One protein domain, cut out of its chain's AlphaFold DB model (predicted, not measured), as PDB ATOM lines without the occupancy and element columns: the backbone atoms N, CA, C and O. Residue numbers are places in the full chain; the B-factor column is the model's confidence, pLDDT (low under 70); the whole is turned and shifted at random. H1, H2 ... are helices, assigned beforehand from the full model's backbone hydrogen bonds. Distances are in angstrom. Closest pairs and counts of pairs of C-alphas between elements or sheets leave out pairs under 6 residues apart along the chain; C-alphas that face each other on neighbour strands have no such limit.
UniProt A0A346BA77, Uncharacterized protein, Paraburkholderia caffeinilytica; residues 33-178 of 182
ATOM      1  N   LYS A  33      75.131 138.272 129.768       88.19
ATOM      2  CA  LYS A  33      74.370 138.894 130.870       88.19
ATOM      3  C   LYS A  33      72.931 139.263 130.479       88.19
ATOM      4  O   LYS A  33      72.010 138.997 131.248       88.19
ATOM      5  N   ASP A  34      72.737 139.754 129.256       87.31
ATOM      6  CA  ASP A  34      71.441 140.215 128.736       87.31
ATOM      7  C   ASP A  34      70.753 139.153 127.861       87.31
ATOM      8  O   ASP A  34      69.703 139.403 127.271       87.31
ATOM      9  N   ALA A  35      71.345 137.960 127.747       90.06
ATOM     10  CA  ALA A  35      70.775 136.879 126.962       90.06
ATOM     11  C   ALA A  35      69.537 136.280 127.651       90.06
ATOM     12  O   ALA A  35      69.394 136.326 128.879       90.06
ATOM     13  N   ASP A  36      68.652 135.676 126.858       90.50
ATOM     14  CA  ASP A  36      67.519 134.929 127.396       90.50
ATOM     15  C   ASP A  36      67.980 133.724 128.234       90.50
ATOM     16  O   ASP A  36      69.122 133.259 128.144       90.50
ATOM     17  N   GLY A  37      67.070 133.208 129.061       88.94
ATOM     18  CA  GLY A  37      67.382 132.137 130.002       88.94
ATOM     19  C   GLY A  37      67.930 130.875 129.334       88.94
ATOM     20  O   GLY A  37      68.904 130.314 129.829       88.94
ATOM     21  N   GLN A  38      67.386 130.463 128.185       92.00
ATOM     22  CA  GLN A  38      67.877 129.278 127.483       92.00
ATOM     23  C   GLN A  38      69.298 129.497 126.954       92.00
ATOM     24  O   GLN A  38      70.155 128.634 127.127       92.00
ATOM     25  N   THR A  39      69.578 130.669 126.380       95.12
ATOM     26  CA  THR A  39      70.934 131.029 125.937       95.12
ATOM     27  C   THR A  39      71.933 131.021 127.095       95.12
ATOM     28  O   THR A  39      73.043 130.523 126.931       95.12
ATOM     29  N   LYS A  40      71.550 131.501 128.287       94.69
ATOM     30  CA  LYS A  40      72.404 131.438 129.490       94.69
ATOM     31  C   LYS A  40      72.707 129.997 129.919       94.69
ATOM     32  O   LYS A  40      73.841 129.701 130.289       94.69
ATOM     33  N   LEU A  41      71.731 129.090 129.834       94.88
ATOM     34  CA  LEU A  41      71.938 127.666 130.130       94.88
ATOM     35  C   LEU A  41      72.896 127.007 129.129       94.88
ATOM     36  O   LEU A  41      73.818 126.306 129.539       94.88
ATOM     37  N   VAL A  42      72.728 127.295 127.836       97.31
ATOM     38  CA  VAL A  42      73.637 126.834 126.773       97.31
ATOM     39  C   VAL A  42      75.045 127.412 126.960       97.31
ATOM     40  O   VAL A  42      76.035 126.710 126.775       97.31
ATOM     41  N   ALA A  43      75.161 128.675 127.378       97.19
ATOM     42  CA  ALA A  43      76.450 129.279 127.702       97.19
ATOM     43  C   ALA A  43      77.143 128.555 128.868       97.19
ATOM     44  O   ALA A  43      78.351 128.343 128.806       97.19
ATOM     45  N   CYS A  44      76.396 128.114 129.888       96.69
ATOM     46  CA  CYS A  44      76.943 127.282 130.960       96.69
ATOM     47  C   CYS A  44      77.394 125.900 130.473       96.69
ATOM     48  O   CYS A  44      78.508 125.495 130.798       96.69
ATOM     49  N   GLU A  45      76.574 125.203 129.682       97.12
ATOM     50  CA  GLU A  45      76.943 123.932 129.035       97.12
ATOM     51  C   GLU A  45      78.278 124.075 128.287       97.12
ATOM     52  O   GLU A  45      79.259 123.400 128.602       97.12
ATOM     53  N   LYS A  46      78.355 125.032 127.355       97.56
ATOM     54  CA  LYS A  46      79.554 125.228 126.535       97.56
ATOM     55  C   LYS A  46      80.757 125.688 127.347       97.56
ATOM     56  O   LYS A  46      81.858 125.196 127.121       97.56
ATOM     57  N   ALA A  47      80.581 126.588 128.310       96.75
ATOM     58  CA  ALA A  47      81.701 127.077 129.108       96.75
ATOM     59  C   ALA A  47      82.295 125.986 130.008       96.75
ATOM     60  O   ALA A  47      83.509 125.958 130.195       96.75
ATOM     61  N   ILE A  48      81.474 125.075 130.547       96.94
ATOM     62  CA  ILE A  48      81.962 123.927 131.324       96.94
ATOM     63  C   ILE A  48      82.735 122.962 130.421       96.94
ATOM     64  O   ILE A  48      83.847 122.572 130.786       96.94
ATOM     65  N   TYR A  49      82.195 122.647 129.239       95.69
ATOM     66  CA  TYR A  49      82.878 121.824 128.239       95.69
ATOM     67  C   TYR A  49      84.262 122.397 127.890       95.69
ATOM     68  O   TYR A  49      85.285 121.732 128.070       95.69
ATOM     69  N   GLU A  50      84.319 123.668 127.480       95.44
ATOM     70  CA  GLU A  50      85.568 124.335 127.094       95.44
ATOM     71  C   GLU A  50      86.538 124.452 128.278       95.44
ATOM     72  O   GLU A  50      87.733 124.171 128.148       95.44
ATOM     73  N   ARG A  51      86.049 124.811 129.476       94.19
ATOM     74  CA  ARG A  51      86.860 124.826 130.705       94.19
ATOM     75  C   ARG A  51      87.523 123.472 130.926       94.19
ATOM     76  O   ARG A  51      88.717 123.447 131.233       94.19
ATOM     77  N   ASN A  52      86.772 122.378 130.826       92.31
ATOM     78  CA  ASN A  52      87.279 121.035 131.086       92.31
ATOM     79  C   ASN A  52      88.294 120.612 130.026       92.31
ATOM     80  O   ASN A  52      89.378 120.159 130.395       92.31
ATOM     81  N   TRP A  53      88.010 120.875 128.748       91.56
ATOM     82  CA  TRP A  53      88.958 120.649 127.662       91.56
ATOM     83  C   TRP A  53      90.266 121.413 127.883       91.56
ATOM     84  O   TRP A  53      91.339 120.815 127.911       91.56
ATOM     85  N   PHE A  54      90.217 122.730 128.106       88.50
ATOM     86  CA  PHE A  54      91.440 123.515 128.282       88.50
ATOM     87  C   PHE A  54      92.171 123.180 129.582       88.50
ATOM     88  O   PHE A  54      93.396 123.169 129.588       88.50
ATOM     89  N   THR A  55      91.462 122.912 130.678       86.00
ATOM     90  CA  THR A  55      92.084 122.677 131.992       86.00
ATOM     91  C   THR A  55      92.645 121.270 132.116       86.00
ATOM     92  O   THR A  55      93.800 121.110 132.508       86.00
ATOM     93  N   TYR A  56      91.839 120.258 131.806       84.12
ATOM     94  CA  TYR A  56      92.179 118.868 132.070       84.12
ATOM     95  C   TYR A  56      92.823 118.223 130.845       84.12
ATOM     96  O   TYR A  56      93.962 117.776 130.939       84.12
ATOM     97  N   ASP A  57      92.173 118.249 129.685       79.75
ATOM     98  CA  ASP A  57      92.665 117.514 128.516       79.75
ATOM     99  C   ASP A  57      93.854 118.196 127.835       79.75
ATOM    100  O   ASP A  57      94.888 117.575 127.589       79.75
ATOM    101  N   ARG A  58      93.745 119.495 127.548       82.81
ATOM    102  CA  ARG A  58      94.806 120.246 126.883       82.81
ATOM    103  C   ARG A  58      95.922 120.584 127.858       82.81
ATOM    104  O   ARG A  58      97.042 120.134 127.671       82.81
ATOM    105  N   ASP A  59      95.670 121.394 128.884       83.81
ATOM    106  CA  ASP A  59      96.770 121.918 129.699       83.81
ATOM    107  C   ASP A  59      97.391 120.832 130.595       83.81
ATOM    108  O   ASP A  59      98.619 120.733 130.662       83.81
ATOM    109  N   LEU A  60      96.573 120.020 131.270       82.62
ATOM    110  CA  LEU A  60      97.045 119.059 132.271       82.62
ATOM    111  C   LEU A  60      97.522 117.739 131.661       82.62
ATOM    112  O   LEU A  60      98.616 117.305 132.013       82.62
ATOM    113  N   LEU A  61      96.798 117.119 130.720       82.69
ATOM    114  CA  LEU A  61      97.281 115.873 130.103       82.69
ATOM    115  C   LEU A  61      98.471 116.086 129.149       82.69
ATOM    116  O   LEU A  61      99.246 115.148 128.966       82.69
ATOM    117  N   LEU A  62      98.671 117.285 128.575       80.31
ATOM    118  CA  LEU A  62      99.890 117.577 127.798       80.31
ATOM    119  C   LEU A  62     101.122 117.766 128.689       80.31
ATOM    120  O   LEU A  62     102.213 117.339 128.316       80.31
ATOM    121  N   LYS A  63     100.971 118.428 129.843       81.38
ATOM    122  CA  LYS A  63     102.094 118.725 130.749       81.38
ATOM    123  C   LYS A  63     102.406 117.561 131.692       81.38
ATOM    124  O   LYS A  63     103.569 117.348 132.028       81.38
ATOM    125  N   GLY A  64     101.387 116.804 132.092       82.38
ATOM    126  CA  GLY A  64     101.486 115.779 133.125       82.38
ATOM    127  C   GLY A  64     102.023 116.335 134.450       82.38
ATOM    128  O   GLY A  64     101.904 117.526 134.737       82.38
ATOM    129  N   GLY A  65     102.643 115.467 135.252       85.56
ATOM    130  CA  GLY A  65     103.370 115.867 136.464       85.56
ATOM    131  C   GLY A  65     102.574 115.737 137.761       85.56
ATOM    132  O   GLY A  65     103.063 116.133 138.815       85.56
ATOM    133  N   LEU A  66     101.374 115.159 137.706       88.38
ATOM    134  CA  LEU A  66     100.632 114.805 138.910       88.38
ATOM    135  C   LEU A  66     101.132 113.483 139.486       88.38
ATOM    136  O   LEU A  66     101.482 112.567 138.741       88.38
ATOM    137  N   ASN A  67     101.088 113.353 140.809       90.06
ATOM    138  CA  ASN A  67     101.105 112.033 141.432       90.06
ATOM    139  C   ASN A  67      99.734 111.343 141.280       90.06
ATOM    140  O   ASN A  67      98.737 111.979 140.928       90.06
ATOM    141  N   THR A  68      99.666 110.040 141.565       90.75
ATOM    142  CA  THR A  68      98.436 109.246 141.406       90.75
ATOM    143  C   THR A  68      97.253 109.828 142.178       90.75
ATOM    144  O   THR A  68      96.173 109.965 141.616       90.75
ATOM    145  N   GLN A  69      97.454 110.237 143.434       92.31
ATOM    146  CA  GLN A  69      96.380 110.778 144.272       92.31
ATOM    147  C   GLN A  69      95.829 112.101 143.717       92.31
ATOM    148  O   GLN A  69      94.619 112.319 143.698       92.31
ATOM    149  N   GLN A  70      96.705 112.982 143.230       91.19
ATOM    150  CA  GLN A  70      96.311 114.224 142.566       91.19
ATOM    151  C   GLN A  70      95.562 113.941 141.261       91.19
ATOM    152  O   GLN A  70      94.535 114.564 141.005       91.19
ATOM    153  N   ALA A  71      96.041 112.993 140.452       88.25
ATOM    154  CA  ALA A  71      95.387 112.612 139.204       88.25
ATOM    155  C   ALA A  71      93.989 112.021 139.446       88.25
ATOM    156  O   ALA A  71      93.053 112.350 138.721       88.25
ATOM    157  N   GLU A  72      93.823 111.209 140.492       91.56
ATOM    158  CA  GLU A  72      92.517 110.697 140.911       91.56
ATOM    159  C   GLU A  72      91.571 111.820 141.336       91.56
ATOM    160  O   GLU A  72      90.438 111.866 140.863       91.56
ATOM    161  N   ALA A  73      92.031 112.749 142.178       91.19
ATOM    162  CA  ALA A  73      91.215 113.877 142.622       91.19
ATOM    163  C   ALA A  73      90.779 114.770 141.447       91.19
ATOM    164  O   ALA A  73      89.619 115.173 141.365       91.19
ATOM    165  N   VAL A  74      91.692 115.042 140.510       89.44
ATOM    166  CA  VAL A  74      91.395 115.812 139.295       89.44
ATOM    167  C   VAL A  74      90.395 115.077 138.406       89.44
ATOM    168  O   VAL A  74      89.468 115.708 137.899       89.44
ATOM    169  N   TYR A  75      90.538 113.761 138.235       89.56
ATOM    170  CA  TYR A  75      89.594 112.969 137.451       89.56
ATOM    171  C   TYR A  75      88.179 113.028 138.034       89.56
ATOM    172  O   TYR A  75      87.226 113.269 137.295       89.56
ATOM    173  N   GLU A  76      88.025 112.856 139.351       91.12
ATOM    174  CA  GLU A  76      86.703 112.947 139.984       91.12
ATOM    175  C   GLU A  76      86.119 114.365 139.866       91.12
ATOM    176  O   GLU A  76      84.928 114.513 139.591       91.12
ATOM    177  N   ALA A  77      86.944 115.413 139.980       89.56
ATOM    178  CA  ALA A  77      86.504 116.794 139.776       89.56
ATOM    179  C   ALA A  77      86.054 117.064 138.327       89.56
ATOM    180  O   ALA A  77      85.038 117.722 138.106       89.56
ATOM    181  N   MET A  78      86.783 116.546 137.335       90.00
ATOM    182  CA  MET A  78      86.403 116.619 135.921       90.00
ATOM    183  C   MET A  78      85.101 115.863 135.658       90.00
ATOM    184  O   MET A  78      84.193 116.397 135.026       90.00
ATOM    185  N   LYS A  79      84.985 114.638 136.173       90.06
ATOM    186  CA  LYS A  79      83.785 113.807 136.036       90.06
ATOM    187  C   LYS A  79      82.558 114.503 136.624       90.06
ATOM    188  O   LYS A  79      81.513 114.539 135.984       90.06
ATOM    189  N   GLU A  80      82.688 115.077 137.814       91.00
ATOM    190  CA  GLU A  80      81.618 115.836 138.458       91.00
ATOM    191  C   GLU A  80      81.236 117.083 137.643       91.00
ATOM    192  O   GLU A  80      80.051 117.367 137.481       91.00
ATOM    193  N   ALA A  81      82.208 117.797 137.071       93.56
ATOM    194  CA  ALA A  81      81.926 118.920 136.180       93.56
ATOM    195  C   ALA A  81      81.186 118.478 134.903       93.56
ATOM    196  O   ALA A  81      80.219 119.131 134.523       93.56
ATOM    197  N   ASN A  82      81.561 117.347 134.295       90.69
ATOM    198  CA  ASN A  82      80.866 116.790 133.125       90.69
ATOM    199  C   ASN A  82      79.418 116.379 133.450       90.69
ATOM    200  O   ASN A  82      78.524 116.556 132.631       90.69
ATOM    201  N   LEU A  83      79.138 115.868 134.655       91.69
ATOM    202  CA  LEU A  83      77.751 115.605 135.066       91.69
ATOM    203  C   LEU A  83      76.929 116.899 135.134       91.69
ATOM    204  O   LEU A  83      75.770 116.925 134.723       91.69
ATOM    205  N   ARG A  84      77.531 117.992 135.612       92.75
ATOM    206  CA  ARG A  84      76.870 119.303 135.673       92.75
ATOM    207  C   ARG A  84      76.707 119.936 134.293       92.75
ATOM    208  O   ARG A  84      75.693 120.581 134.057       92.75
ATOM    209  N   GLU A  85      77.643 119.716 133.372       95.00
ATOM    210  CA  GLU A  85      77.472 120.045 131.950       95.00
ATOM    211  C   GLU A  85      76.214 119.367 131.390       95.00
ATOM    212  O   GLU A  85      75.324 120.054 130.896       95.00
ATOM    213  N   VAL A  86      76.085 118.047 131.572       92.12
ATOM    214  CA  VAL A  86      74.913 117.274 131.121       92.12
ATOM    215  C   VAL A  86      73.619 117.788 131.755       92.12
ATOM    216  O   VAL A  86      72.585 117.841 131.088       92.12
ATOM    217  N   PHE A  87      73.658 118.207 133.022       92.25
ATOM    218  CA  PHE A  87      72.523 118.863 133.669       92.25
ATOM    219  C   PHE A  87      72.112 120.155 132.942       92.25
ATOM    220  O   PHE A  87      70.928 120.336 132.651       92.25
ATOM    221  N   PHE A  88      73.063 121.029 132.597       94.44
ATOM    222  CA  PHE A  88      72.770 122.245 131.830       94.44
ATOM    223  C   PHE A  88      72.257 121.934 130.421       94.44
ATOM    224  O   PHE A  88      71.281 122.557 130.002       94.44
ATOM    225  N   THR A  89      72.815 120.931 129.732       93.00
ATOM    226  CA  THR A  89      72.300 120.446 128.440       93.00
ATOM    227  C   THR A  89      70.844 119.994 128.557       93.00
ATOM    228  O   THR A  89      69.992 120.382 127.751       93.00
ATOM    229  N   ALA A  90      70.532 119.179 129.570       89.19
ATOM    230  CA  ALA A  90      69.185 118.670 129.798       89.19
ATOM    231  C   ALA A  90      68.200 119.809 130.094       89.19
ATOM    232  O   ALA A  90      67.100 119.832 129.541       89.19
ATOM    233  N   LEU A  91      68.609 120.788 130.906       89.88
ATOM    234  CA  LEU A  91      67.777 121.938 131.251       89.88
ATOM    235  C   LEU A  91      67.557 122.877 130.053       89.88
ATOM    236  O   LEU A  91      66.436 123.335 129.822       89.88
ATOM    237  N   ALA A  92      68.595 123.123 129.250       89.62
ATOM    238  CA  ALA A  92      68.501 123.937 128.042       89.62
ATOM    239  C   ALA A  92      67.551 123.306 127.014       89.62
ATOM    240  O   ALA A  92      66.672 123.990 126.487       89.62
ATOM    241  N   ARG A  93      67.666 121.994 126.770       86.81
ATOM    242  CA  ARG A  93      66.745 121.249 125.892       86.81
ATOM    243  C   ARG A  93      65.328 121.175 126.454       86.81
ATOM    244  O   ARG A  93      64.370 121.244 125.694       86.81
ATOM    245  N   GLY A  94      65.194 121.058 127.773       85.00
ATOM    246  CA  GLY A  94      63.906 121.032 128.462       85.00
ATOM    247  C   GLY A  94      63.169 122.375 128.479       85.00
ATOM    248  O   GLY A  94      61.981 122.382 128.779       85.00
ATOM    249  N   THR A  95      63.849 123.484 128.166       84.81
ATOM    250  CA  THR A  95      63.230 124.817 128.047       84.81
ATOM    251  C   THR A  95      62.499 124.966 126.709       84.81
ATOM    252  O   THR A  95      61.312 125.266 126.681       84.81
ATOM    253  N   ASP A  96      63.203 124.726 125.599       89.12
ATOM    254  CA  ASP A  96      62.639 124.679 124.244       89.12
ATOM    255  C   ASP A  96      63.560 123.834 123.351       89.12
ATOM    256  O   ASP A  96      64.623 124.278 122.902       89.12
ATOM    257  N   ASN A  97      63.177 122.585 123.106       91.44
ATOM    258  CA  ASN A  97      64.027 121.656 122.369       91.44
ATOM    259  C   ASN A  97      64.220 122.060 120.895       91.44
ATOM    260  O   ASN A  97      65.268 121.762 120.318       91.44
ATOM    261  N   ASP A  98      63.252 122.754 120.297       94.56
ATOM    262  CA  ASP A  98      63.317 123.162 118.894       94.56
ATOM    263  C   ASP A  98      64.245 124.376 118.731       94.56
ATOM    264  O   ASP A  98      65.042 124.440 117.788       94.56
ATOM    265  N   ALA A  99      64.228 125.301 119.696       92.88
ATOM    266  CA  ALA A  99      65.131 126.451 119.722       92.88
ATOM    267  C   ALA A  99      66.568 126.097 120.148       92.88
ATOM    268  O   ALA A  99      67.510 126.786 119.736       92.88
ATOM    269  N   TYR A 100      66.766 125.021 120.925       93.56
ATOM    270  CA  TYR A 100      68.063 124.645 121.511       93.56
ATOM    271  C   TYR A 100      69.209 124.632 120.491       93.56
ATOM    272  O   TYR A 100      70.251 125.242 120.719       93.56
ATOM    273  N   SER A 101      69.008 124.000 119.331       95.38
ATOM    274  CA  SER A 101      70.060 123.895 118.308       95.38
ATOM    275  C   SER A 101      70.475 125.262 117.746       95.38
ATOM    276  O   SER A 101      71.632 125.460 117.383       95.38
ATOM    277  N   GLY A 102      69.542 126.217 117.673       97.06
ATOM    278  CA  GLY A 102      69.832 127.593 117.272       97.06
ATOM    279  C   GLY A 102      70.617 128.346 118.343       97.06
ATOM    280  O   GLY A 102      71.609 129.001 118.027       97.06
ATOM    281  N   LYS A 103      70.224 128.199 119.615       96.75
ATOM    282  CA  LYS A 103      70.933 128.795 120.758       96.75
ATOM    283  C   LYS A 103      72.355 128.259 120.893       96.75
ATOM    284  O   LYS A 103      73.279 129.039 121.095       96.75
ATOM    285  N   LEU A 104      72.534 126.951 120.706       97.00
ATOM    286  CA  LEU A 104      73.840 126.295 120.692       97.00
ATOM    287  C   LEU A 104      74.769 126.929 119.658       97.00
ATOM    288  O   LEU A 104      75.840 127.409 120.015       97.00
ATOM    289  N   LYS A 105      74.313 127.039 118.405       97.44
ATOM    290  CA  LYS A 105      75.092 127.677 117.334       97.44
ATOM    291  C   LYS A 105      75.424 129.137 117.632       97.44
ATOM    292  O   LYS A 105      76.523 129.581 117.320       97.44
ATOM    293  N   GLN A 106      74.494 129.888 118.223       96.56
ATOM    294  CA  GLN A 106      74.723 131.284 118.596       96.56
ATOM    295  C   GLN A 106      75.826 131.414 119.656       96.56
ATOM    296  O   GLN A 106      76.712 132.259 119.527       96.56
ATOM    297  N   VAL A 107      75.782 130.581 120.700       97.38
ATOM    298  CA  VAL A 107      76.805 130.566 121.753       97.38
ATOM    299  C   VAL A 107      78.152 130.128 121.183       97.38
ATOM    300  O   VAL A 107      79.151 130.789 121.449       97.38
ATOM    301  N   GLU A 108      78.176 129.077 120.361       95.88
ATOM    302  CA  GLU A 108      79.393 128.577 119.712       95.88
ATOM    303  C   GLU A 108      80.041 129.621 118.806       95.88
ATOM    304  O   GLU A 108      81.246 129.827 118.902       95.88
ATOM    305  N   ALA A 109      79.254 130.320 117.985       96.06
ATOM    306  CA  ALA A 109      79.756 131.409 117.153       96.06
ATOM    307  C   ALA A 109      80.349 132.534 118.013       96.06
ATOM    308  O   ALA A 109      81.476 132.951 117.789       96.06
ATOM    309  N   SER A 110      79.641 132.959 119.064       94.31
ATOM    310  CA  SER A 110      80.135 134.007 119.964       94.31
ATOM    311  C   SER A 110      81.423 133.615 120.695       94.31
ATOM    312  O   SER A 110      82.273 134.475 120.921       94.31
ATOM    313  N   MET A 111      81.564 132.351 121.101       93.62
ATOM    314  CA  MET A 111      82.803 131.846 121.692       93.62
ATOM    315  C   MET A 111      83.916 131.830 120.642       93.62
ATOM    316  O   MET A 111      84.991 132.381 120.862       93.62
ATOM    317  N   PHE A 112      83.647 131.266 119.466       93.12
ATOM    318  CA  PHE A 112      84.614 131.210 118.378       93.12
ATOM    319  C   PHE A 112      85.140 132.599 117.988       93.12
ATOM    320  O   PHE A 112      86.353 132.794 117.971       93.12
ATOM    321  N   ASP A 113      84.256 133.582 117.812       95.31
ATOM    322  CA  ASP A 113      84.628 134.966 117.499       95.31
ATOM    323  C   ASP A 113      85.539 135.572 118.583       95.31
ATOM    324  O   ASP A 113      86.532 136.235 118.279       95.31
ATOM    325  N   MET A 114      85.243 135.319 119.866       93.38
ATOM    326  CA  MET A 114      86.088 135.764 120.982       93.38
ATOM    327  C   MET A 114      87.479 135.121 120.925       93.38
ATOM    328  O   MET A 114      88.485 135.781 121.186       93.38
ATOM    329  N   TYR A 115      87.541 133.835 120.573       92.94
ATOM    330  CA  TYR A 115      88.791 133.093 120.452       92.94
ATOM    331  C   TYR A 115      89.642 133.556 119.267       92.94
ATOM    332  O   TYR A 115      90.859 133.672 119.413       92.94
ATOM    333  N   GLU A 116      89.032 133.839 118.115       96.94
ATOM    334  CA  GLU A 116      89.744 134.375 116.949       96.94
ATOM    335  C   GLU A 116      90.347 135.756 117.229       96.94
ATOM    336  O   GLU A 116      91.443 136.056 116.757       96.94
ATOM    337  N   GLN A 117      89.665 136.580 118.027       96.25
ATOM    338  CA  GLN A 117      90.155 137.902 118.419       96.25
ATOM    339  C   GLN A 117      91.299 137.827 119.437       96.25
ATOM    340  O   GLN A 117      92.337 138.461 119.250       96.25
ATOM    341  N   ASP A 118      91.117 137.066 120.520       96.81
ATOM    342  CA  ASP A 118      92.141 136.835 121.541       96.81
ATOM    343  C   ASP A 118      91.911 135.484 122.225       96.81
ATOM    344  O   ASP A 118      91.179 135.356 123.211       96.81
ATOM    345  N   ALA A 119      92.617 134.465 121.735       93.31
ATOM    346  CA  ALA A 119      92.547 133.109 122.265       93.31
ATOM    347  C   ALA A 119      92.853 133.034 123.772       93.31
ATOM    348  O   ALA A 119      92.259 132.229 124.492       93.31
ATOM    349  N   ALA A 120      93.775 133.856 124.281       93.50
ATOM    350  CA  ALA A 120      94.140 133.819 125.690       93.50
ATOM    351  C   ALA A 120      93.047 134.444 126.565       93.50
ATOM    352  O   ALA A 120      92.755 133.918 127.643       93.50
ATOM    353  N   ALA A 121      92.442 135.548 126.124       93.06
ATOM    354  CA  ALA A 121      91.293 136.146 126.800       93.06
ATOM    355  C   ALA A 121      90.065 135.236 126.747       93.06
ATOM    356  O   ALA A 121      89.446 135.020 127.789       93.06
ATOM    357  N   ALA A 122      89.781 134.629 125.595       92.94
ATOM    358  CA  ALA A 122      88.672 133.698 125.427       92.94
ATOM    359  C   ALA A 122      88.787 132.496 126.369       92.94
ATOM    360  O   ALA A 122      87.864 132.205 127.123       92.94
ATOM    361  N   VAL A 123      89.962 131.855 126.439       93.19
ATOM    362  CA  VAL A 123      90.183 130.729 127.363       93.19
ATOM    363  C   VAL A 123      90.022 131.152 128.826       93.19
ATOM    364  O   VAL A 123      89.485 130.383 129.627       93.19
ATOM    365  N   ARG A 124      90.463 132.362 129.207       92.88
ATOM    366  CA  ARG A 124      90.219 132.885 130.564       92.88
ATOM    367  C   ARG A 124      88.728 133.057 130.828       92.88
ATOM    368  O   ARG A 124      88.273 132.685 131.908       92.88
ATOM    369  N   GLU A 125      87.985 133.571 129.857       93.50
ATOM    370  CA  GLU A 125      86.546 133.777 129.980       93.50
ATOM    371  C   GLU A 125      85.778 132.454 130.054       93.50
ATOM    372  O   GLU A 125      84.930 132.305 130.928       93.50
ATOM    373  N   TYR A 126      86.126 131.448 129.246       93.25
ATOM    374  CA  TYR A 126      85.517 130.115 129.334       93.25
ATOM    375  C   TYR A 126      85.746 129.488 130.703       93.25
ATOM    376  O   TYR A 126      84.811 128.986 131.322       93.25
ATOM    377  N   LYS A 127      86.983 129.563 131.213       93.69
ATOM    378  CA  LYS A 127      87.318 129.053 132.548       93.69
ATOM    379  C   LYS A 127      86.538 129.800 133.633       93.69
ATOM    380  O   LYS A 127      85.983 129.155 134.520       93.69
ATOM    381  N   ARG A 128      86.446 131.131 133.543       94.44
ATOM    382  CA  ARG A 128      85.693 131.974 134.485       94.44
ATOM    383  C   ARG A 128      84.198 131.650 134.465       94.44
ATOM    384  O   ARG A 128      83.621 131.423 135.525       94.44
ATOM    385  N   LEU A 129      83.579 131.620 133.285       95.06
ATOM    386  CA  LEU A 129      82.154 131.343 133.121       95.06
ATOM    387  C   LEU A 129      81.818 129.899 133.505       95.06
ATOM    388  O   LEU A 129      80.847 129.674 134.217       95.06
ATOM    389  N   GLY A 130      82.647 128.928 133.117       95.31
ATOM    390  CA  GLY A 130      82.480 127.532 133.517       95.31
ATOM    391  C   GLY A 130      82.532 127.376 135.036       95.31
ATOM    392  O   GLY A 130      81.644 126.765 135.623       95.31
ATOM    393  N   GLU A 131      83.511 127.995 135.701       93.31
ATOM    394  CA  GLU A 131      83.609 127.973 137.165       93.31
ATOM    395  C   GLU A 131      82.412 128.660 137.833       93.31
ATOM    396  O   GLU A 131      81.849 128.149 138.801       93.31
ATOM    397  N   TYR A 132      81.971 129.788 137.283       92.62
ATOM    398  CA  TYR A 132      80.780 130.488 137.740       92.62
ATOM    399  C   TYR A 132      79.518 129.616 137.634       92.62
ATOM    400  O   TYR A 132      78.742 129.510 138.587       92.62
ATOM    401  N   CYS A 133      79.340 128.920 136.513       94.12
ATOM    402  CA  CYS A 133      78.224 128.004 136.319       94.12
ATOM    403  C   CYS A 133      78.275 126.813 137.287       94.12
ATOM    404  O   CYS A 133      77.242 126.422 137.828       94.12
ATOM    405  N   LEU A 134      79.468 126.278 137.567       92.75
ATOM    406  CA  LEU A 134      79.663 125.156 138.490       92.75
ATOM    407  C   LEU A 134      79.449 125.528 139.964       92.75
ATOM    408  O   LEU A 134      78.988 124.679 140.730       92.75
ATOM    409  N   THR A 135      79.809 126.752 140.365       89.12
ATOM    410  CA  THR A 135      79.888 127.158 141.782       89.12
ATOM    411  C   THR A 135      78.784 128.104 142.233       89.12
ATOM    412  O   THR A 135      78.488 128.143 143.424       89.12
ATOM    413  N   GLN A 136      78.160 128.841 141.313       87.88
ATOM    414  CA  GLN A 136      77.107 129.809 141.631       87.88
ATOM    415  C   GLN A 136      75.777 129.399 141.003       87.88
ATOM    416  O   GLN A 136      74.787 129.229 141.712       87.88
ATOM    417  N   VAL A 137      75.753 129.180 139.684       89.06
ATOM    418  CA  VAL A 137      74.501 128.920 138.953       89.06
ATOM    419  C   VAL A 137      73.916 127.560 139.329       89.06
ATOM    420  O   VAL A 137      72.766 127.481 139.752       89.06
ATOM    421  N   TYR A 138      74.700 126.487 139.215       90.06
ATOM    422  CA  TYR A 138      74.229 125.125 139.471       90.06
ATOM    423  C   TYR A 138      73.694 124.932 140.906       90.06
ATOM    424  O   TYR A 138      72.553 124.480 141.048       90.06
ATOM    425  N   PRO A 139      74.410 125.338 141.979       87.06
ATOM    426  CA  PRO A 139      73.873 125.237 143.337       87.06
ATOM    427  C   PRO A 139      72.606 126.074 143.548       87.06
ATOM    428  O   PRO A 139      71.672 125.614 144.204       87.06
ATOM    429  N   ALA A 140      72.541 127.280 142.968       84.88
ATOM    430  CA  ALA A 140      71.363 128.137 143.072       84.88
ATOM    431  C   ALA A 140      70.135 127.527 142.377       84.88
ATOM    432  O   ALA A 140      69.027 127.631 142.903       84.88
ATOM    433  N   LEU A 141      70.319 126.866 141.229       84.62
ATOM    434  CA  LEU A 141      69.241 126.175 140.520       84.62
ATOM    435  C   LEU A 141      68.680 125.011 141.347       84.62
ATOM    436  O   LEU A 141      67.467 124.915 141.519       84.62
ATOM    437  N   ILE A 142      69.547 124.172 141.917       82.50
ATOM    438  CA  ILE A 142      69.111 123.018 142.721       82.50
ATOM    439  C   ILE A 142      68.418 123.454 144.013       82.50
ATOM    440  O   ILE A 142      67.403 122.873 144.391       82.50
ATOM    441  N   ALA A 143      68.929 124.485 144.689       79.12
ATOM    442  CA  ALA A 143      68.354 124.954 145.949       79.12
ATOM    443  C   ALA A 143      66.954 125.572 145.788       79.12
ATOM    444  O   ALA A 143      66.188 125.615 146.751       79.12
ATOM    445  N   ARG A 144      66.613 126.073 144.593       71.62
ATOM    446  CA  ARG A 144      65.369 126.817 144.347       71.62
ATOM    447  C   ARG A 144      64.169 125.943 143.977       71.62
ATOM    448  O   ARG A 144      63.046 126.400 144.164       71.62
ATOM    449  N   ASN A 145      64.363 124.735 143.440       70.56
ATOM    450  CA  ASN A 145      63.254 123.916 142.937       70.56
ATOM    451  C   ASN A 145      63.504 122.410 143.132       70.56
ATOM    452  O   ASN A 145      64.499 121.865 142.655       70.56
ATOM    453  N   SER A 146      62.549 121.720 143.764       72.81
ATOM    454  CA  SER A 146      62.569 120.263 143.934       72.81
ATOM    455  C   SER A 146      62.621 119.501 142.607       72.81
ATOM    456  O   SER A 146      63.271 118.467 142.536       72.81
ATOM    457  N   GLU A 147      62.000 120.006 141.542       78.31
ATOM    458  CA  GLU A 147      62.038 119.377 140.213       78.31
ATOM    459  C   GLU A 147      63.441 119.424 139.595       78.31
ATOM    460  O   GLU A 147      63.864 118.475 138.939       78.31
ATOM    461  N   LEU A 148      64.198 120.499 139.847       83.31
ATOM    462  CA  LEU A 148      65.587 120.617 139.398       83.31
ATOM    463  C   LEU A 148      66.513 119.701 140.206       83.31
ATOM    464  O   LEU A 148      67.443 119.125 139.648       83.31
ATOM    465  N   ALA A 149      66.225 119.501 141.493       82.81
ATOM    466  CA  ALA A 149      66.916 118.496 142.295       82.81
ATOM    467  C   ALA A 149      66.628 117.063 141.803       82.81
ATOM    468  O   ALA A 149      67.534 116.233 141.773       82.81
ATOM    469  N   GLU A 150      65.398 116.759 141.378       83.00
ATOM    470  CA  GLU A 150      65.074 115.461 140.769       83.00
ATOM    471  C   GLU A 150      65.731 115.280 139.393       83.00
ATOM    472  O   GLU A 150      66.224 114.192 139.089       83.00
ATOM    473  N   LEU A 151      65.821 116.342 138.583       82.88
ATOM    474  CA  LEU A 151      66.588 116.315 137.335       82.88
ATOM    475  C   LEU A 151      68.068 116.000 137.600       82.88
ATOM    476  O   LEU A 151      68.629 115.130 136.938       82.88
ATOM    477  N   ASP A 152      68.689 116.649 138.588       87.62
ATOM    478  CA  ASP A 152      70.075 116.369 138.982       87.62
ATOM    479  C   ASP A 152      70.271 114.909 139.413       87.62
ATOM    480  O   ASP A 152      71.185 114.228 138.937       87.62
ATOM    481  N   LYS A 153      69.364 114.380 140.247       88.25
ATOM    482  CA  LYS A 153      69.372 112.958 140.625       88.25
ATOM    483  C   LYS A 153      69.284 112.054 139.400       88.25
ATOM    484  O   LYS A 153      70.029 111.079 139.319       88.25
ATOM    485  N   SER A 154      68.414 112.381 138.443       85.12
ATOM    486  CA  SER A 154      68.263 111.608 137.209       85.12
ATOM    487  C   SER A 154      69.556 111.598 136.393       85.12
ATOM    488  O   SER A 154      70.035 110.517 136.044       85.12
ATOM    489  N   VAL A 155      70.183 112.761 136.184       86.31
ATOM    490  CA  VAL A 155      71.475 112.880 135.487       86.31
ATOM    491  C   VAL A 155      72.539 112.023 136.170       86.31
ATOM    492  O   VAL A 155      73.182 111.204 135.512       86.31
ATOM    493  N   ARG A 156      72.668 112.129 137.496       85.75
ATOM    494  CA  ARG A 156      73.625 111.344 138.296       85.75
ATOM    495  C   ARG A 156      73.344 109.844 138.286       85.75
ATOM    496  O   ARG A 156      74.271 109.056 138.445       85.75
ATOM    497  N   SER A 157      72.085 109.450 138.109       85.06
ATOM    498  CA  SER A 157      71.670 108.047 138.026       85.06
ATOM    499  C   SER A 157      71.832 107.432 136.634       85.06
ATOM    500  O   SER A 157      71.589 106.236 136.480       85.06
ATOM    501  N   THR A 158      72.229 108.222 135.626       79.88
ATOM    502  CA  THR A 158      72.407 107.730 134.255       79.88
ATOM    503  C   THR A 158      73.409 106.576 134.262       79.88
ATOM    504  O   THR A 158      74.562 106.775 134.653       79.88
ATOM    505  N   PRO A 159      72.999 105.361 133.856       77.12
ATOM    506  CA  PRO A 159      73.866 104.202 133.935       77.12
ATOM    507  C   PRO A 159      75.021 104.358 132.946       77.12
ATOM    508  O   PRO A 159      74.822 104.401 131.733       77.12
ATOM    509  N   ILE A 160      76.238 104.417 133.480       77.81
ATOM    510  CA  ILE A 160      77.474 104.333 132.706       77.81
ATOM    511  C   ILE A 160      78.125 102.999 133.075       77.81
ATOM    512  O   ILE A 160      78.342 102.762 134.266       77.81
ATOM    513  N   PRO A 161      78.441 102.125 132.102       86.19
ATOM    514  CA  PRO A 161      79.106 100.858 132.381       86.19
ATOM    515  C   PRO A 161      80.365 101.058 133.236       86.19
ATOM    516  O   PRO A 161      81.255 101.832 132.876       86.19
ATOM    517  N   GLU A 162      80.451 100.361 134.372       87.69
ATOM    518  CA  GLU A 162      81.551 100.531 135.336       87.69
ATOM    519  C   GLU A 162      82.925 100.261 134.714       87.69
ATOM    520  O   GLU A 162      83.916 100.904 135.063       87.69
ATOM    521  N   GLU A 163      82.980  99.330 133.762       89.56
ATOM    522  CA  GLU A 163      84.176  99.012 132.985       89.56
ATOM    523  C   GLU A 163      84.678 100.209 132.171       89.56
ATOM    524  O   GLU A 163      85.880 100.475 132.158       89.56
ATOM    525  N   LEU A 164      83.770 100.992 131.579       86.56
ATOM    526  CA  LEU A 164      84.114 102.197 130.826       86.56
ATOM    527  C   LEU A 164      84.595 103.301 131.763       86.56
ATOM    528  O   LEU A 164      85.605 103.943 131.479       86.56
ATOM    529  N   VAL A 165      83.935 103.482 132.912       86.12
ATOM    530  CA  VAL A 165      84.371 104.454 133.930       86.12
ATOM    531  C   VAL A 165      85.769 104.106 134.444       86.12
ATOM    532  O   VAL A 165      86.610 104.992 134.606       86.12
ATOM    533  N   ARG A 166      86.039 102.816 134.679       90.62
ATOM    534  CA  ARG A 166      87.341 102.326 135.142       90.62
ATOM    535  C   ARG A 166      88.422 102.506 134.081       90.62
ATOM    536  O   ARG A 166      89.504 102.983 134.413       90.62
ATOM    537  N   ALA A 167      88.133 102.158 132.828       90.44
ATOM    538  CA  ALA A 167      89.063 102.327 131.716       90.44
ATOM    539  C   ALA A 167      89.399 103.807 131.480       90.44
ATOM    540  O   ALA A 167      90.572 104.156 131.369       90.44
ATOM    541  N   ALA A 168      88.393 104.688 131.496       88.00
ATOM    542  CA  ALA A 168      88.585 106.129 131.355       88.00
ATOM    543  C   ALA A 168      89.443 106.709 132.492       88.00
ATOM    544  O   ALA A 168      90.388 107.455 132.233       88.00
ATOM    545  N   LYS A 169      89.176 106.309 133.744       92.06
ATOM    546  CA  LYS A 169      89.983 106.717 134.903       92.06
ATOM    547  C   LYS A 169      91.431 106.244 134.784       92.06
ATOM    548  O   LYS A 169      92.351 107.026 135.018       92.06
ATOM    549  N   ALA A 170      91.645 104.986 134.403       92.62
ATOM    550  CA  ALA A 170      92.981 104.422 134.240       92.62
ATOM    551  C   ALA A 170      93.780 105.139 133.138       92.62
ATOM    552  O   ALA A 170      94.946 105.485 133.348       92.62
ATOM    553  N   GLU A 171      93.150 105.418 131.995       90.81
ATOM    554  CA  GLU A 171      93.776 106.162 130.898       90.81
ATOM    555  C   GLU A 171      94.118 107.598 131.318       90.81
ATOM    556  O   GLU A 171      95.228 108.074 131.064       90.81
ATOM    557  N   PHE A 172      93.206 108.274 132.024       91.44
ATOM    558  CA  PHE A 172      93.442 109.617 132.551       91.44
ATOM    559  C   PHE A 172      94.637 109.650 133.506       91.44
ATOM    560  O   PHE A 172      95.558 110.441 133.305       91.44
ATOM    561  N   ILE A 173      94.661 108.768 134.514       92.31
ATOM    562  CA  ILE A 173      95.759 108.684 135.491       92.31
ATOM    563  C   ILE A 173      97.077 108.414 134.770       92.31
ATOM    564  O   ILE A 173      98.070 109.099 135.024       92.31
ATOM    565  N   THR A 174      97.074 107.469 133.826       90.88
ATOM    566  CA  THR A 174      98.260 107.129 133.036       90.88
ATOM    567  C   THR A 174      98.799 108.362 132.332       90.88
ATOM    568  O   THR A 174      99.984 108.647 132.442       90.88
ATOM    569  N   ARG A 175      97.949 109.137 131.648       89.25
ATOM    570  CA  ARG A 175      98.358 110.364 130.946       89.25
ATOM    571  C   ARG A 175      98.808 111.477 131.895       89.25
ATOM    572  O   ARG A 175      99.875 112.045 131.674       89.25
ATOM    573  N   ALA A 176      98.052 111.751 132.953       88.19
ATOM    574  CA  ALA A 176      98.321 112.835 133.902       88.19
ATOM    575  C   ALA A 176      99.634 112.648 134.688       88.19
ATOM    576  O   ALA A 176     100.258 113.622 135.115       88.19
ATOM    577  N   THR A 177     100.085 111.404 134.850       89.06
ATOM    578  CA  THR A 177     101.294 111.042 135.607       89.06
ATOM    579  C   THR A 177     102.544 110.870 134.731       89.06
ATOM    580  O   THR A 177     103.644 110.777 135.273       89.06
ATOM    581  N   LYS A 178     102.433 110.918 133.385       83.06
ATOM    582  CA  LYS A 178     103.560 110.706 132.437       83.06
ATOM    583  C   LYS A 178     104.797 111.572 132.716       83.06
ATOM    584  O   LYS A 178     105.909 111.153 132.406       83.06
TER     585      LYS A 178
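AT A GLANCE: This is residues 33 to 178 of the 182 residues of an uncharacterized protein of Paraburkholderia caffeinilytica (UniProt A0A346BA77). What does the model look like? Two long helices, H2 and H1, lie side by side as a hairpin core, and H3 and H4 make a V whose arms pack on H1 from opposite sides. H5 folds back from H4 onto H2, and H6 packs on H1 and H2 near their link. What is it made of? The printed part has 146 residues with six named helices, H1 to H6 in chain order, and no named strand: all helix. It is compact, with a radius of gyration of the C-alphas of 16.2 A and spans of 44 by 40 by 24 A.

IN THESE COORDINATES: Where are the longest helices? H2, residues 68 to 95, is 40.7 A long, and H1, residues 37 to 63, is 37.2 A long from C-alpha 37 at (67.382, 132.137, 130.002). Where are the others? H3 is residues 97 to 117, H4 119 to 144, H5 146 to 156 and H6 162 to 177, ending with C-alpha 177 at (101.294, 111.042, 135.607). H4 has a kink of 27 degrees near residue 132.

HOW THE PARTS SIT: How do H2 and H1 stand? This hairpin touches at a shallow tilt of 21 degrees, opposite ways, with closest C-alphas Glu 45 and Glu 85 at 4.9 A. What else touches them? H1 touches H4 with residues 44 to 55 alone, closest C-alphas Ile 48 and Gly 130 at 4.3 A, and H3 with residues 38 to 46 alone, Thr 39 and Lys 103 at 5.6 A. H2 touches H5, closest C-alphas Phe 87 and Val 155 at 6.3 A, and H6, Ala 71 and Ile 173 at 5.4 A; the packing is mostly crossed, with 1 of 8 tilts shallow. Are the backbones regular? Every O i to N i+4 pair is within hydrogen-bond range in H2, H5 and H6, against 20 of 23 in H1, 15 of 17 in H3 and 19 of 22 in H4.

THE WHOLE: How far does it reach? The two C-alphas farthest apart, Asn 67 and Asp 98, are 45.4 A apart, and residues 159 to 164, of which 162 to 164 belong to H6, stand free. Is there a cut or low confidence? The printed part has no cut, its five links are tight, and no printed residue is under 70 in pLDDT.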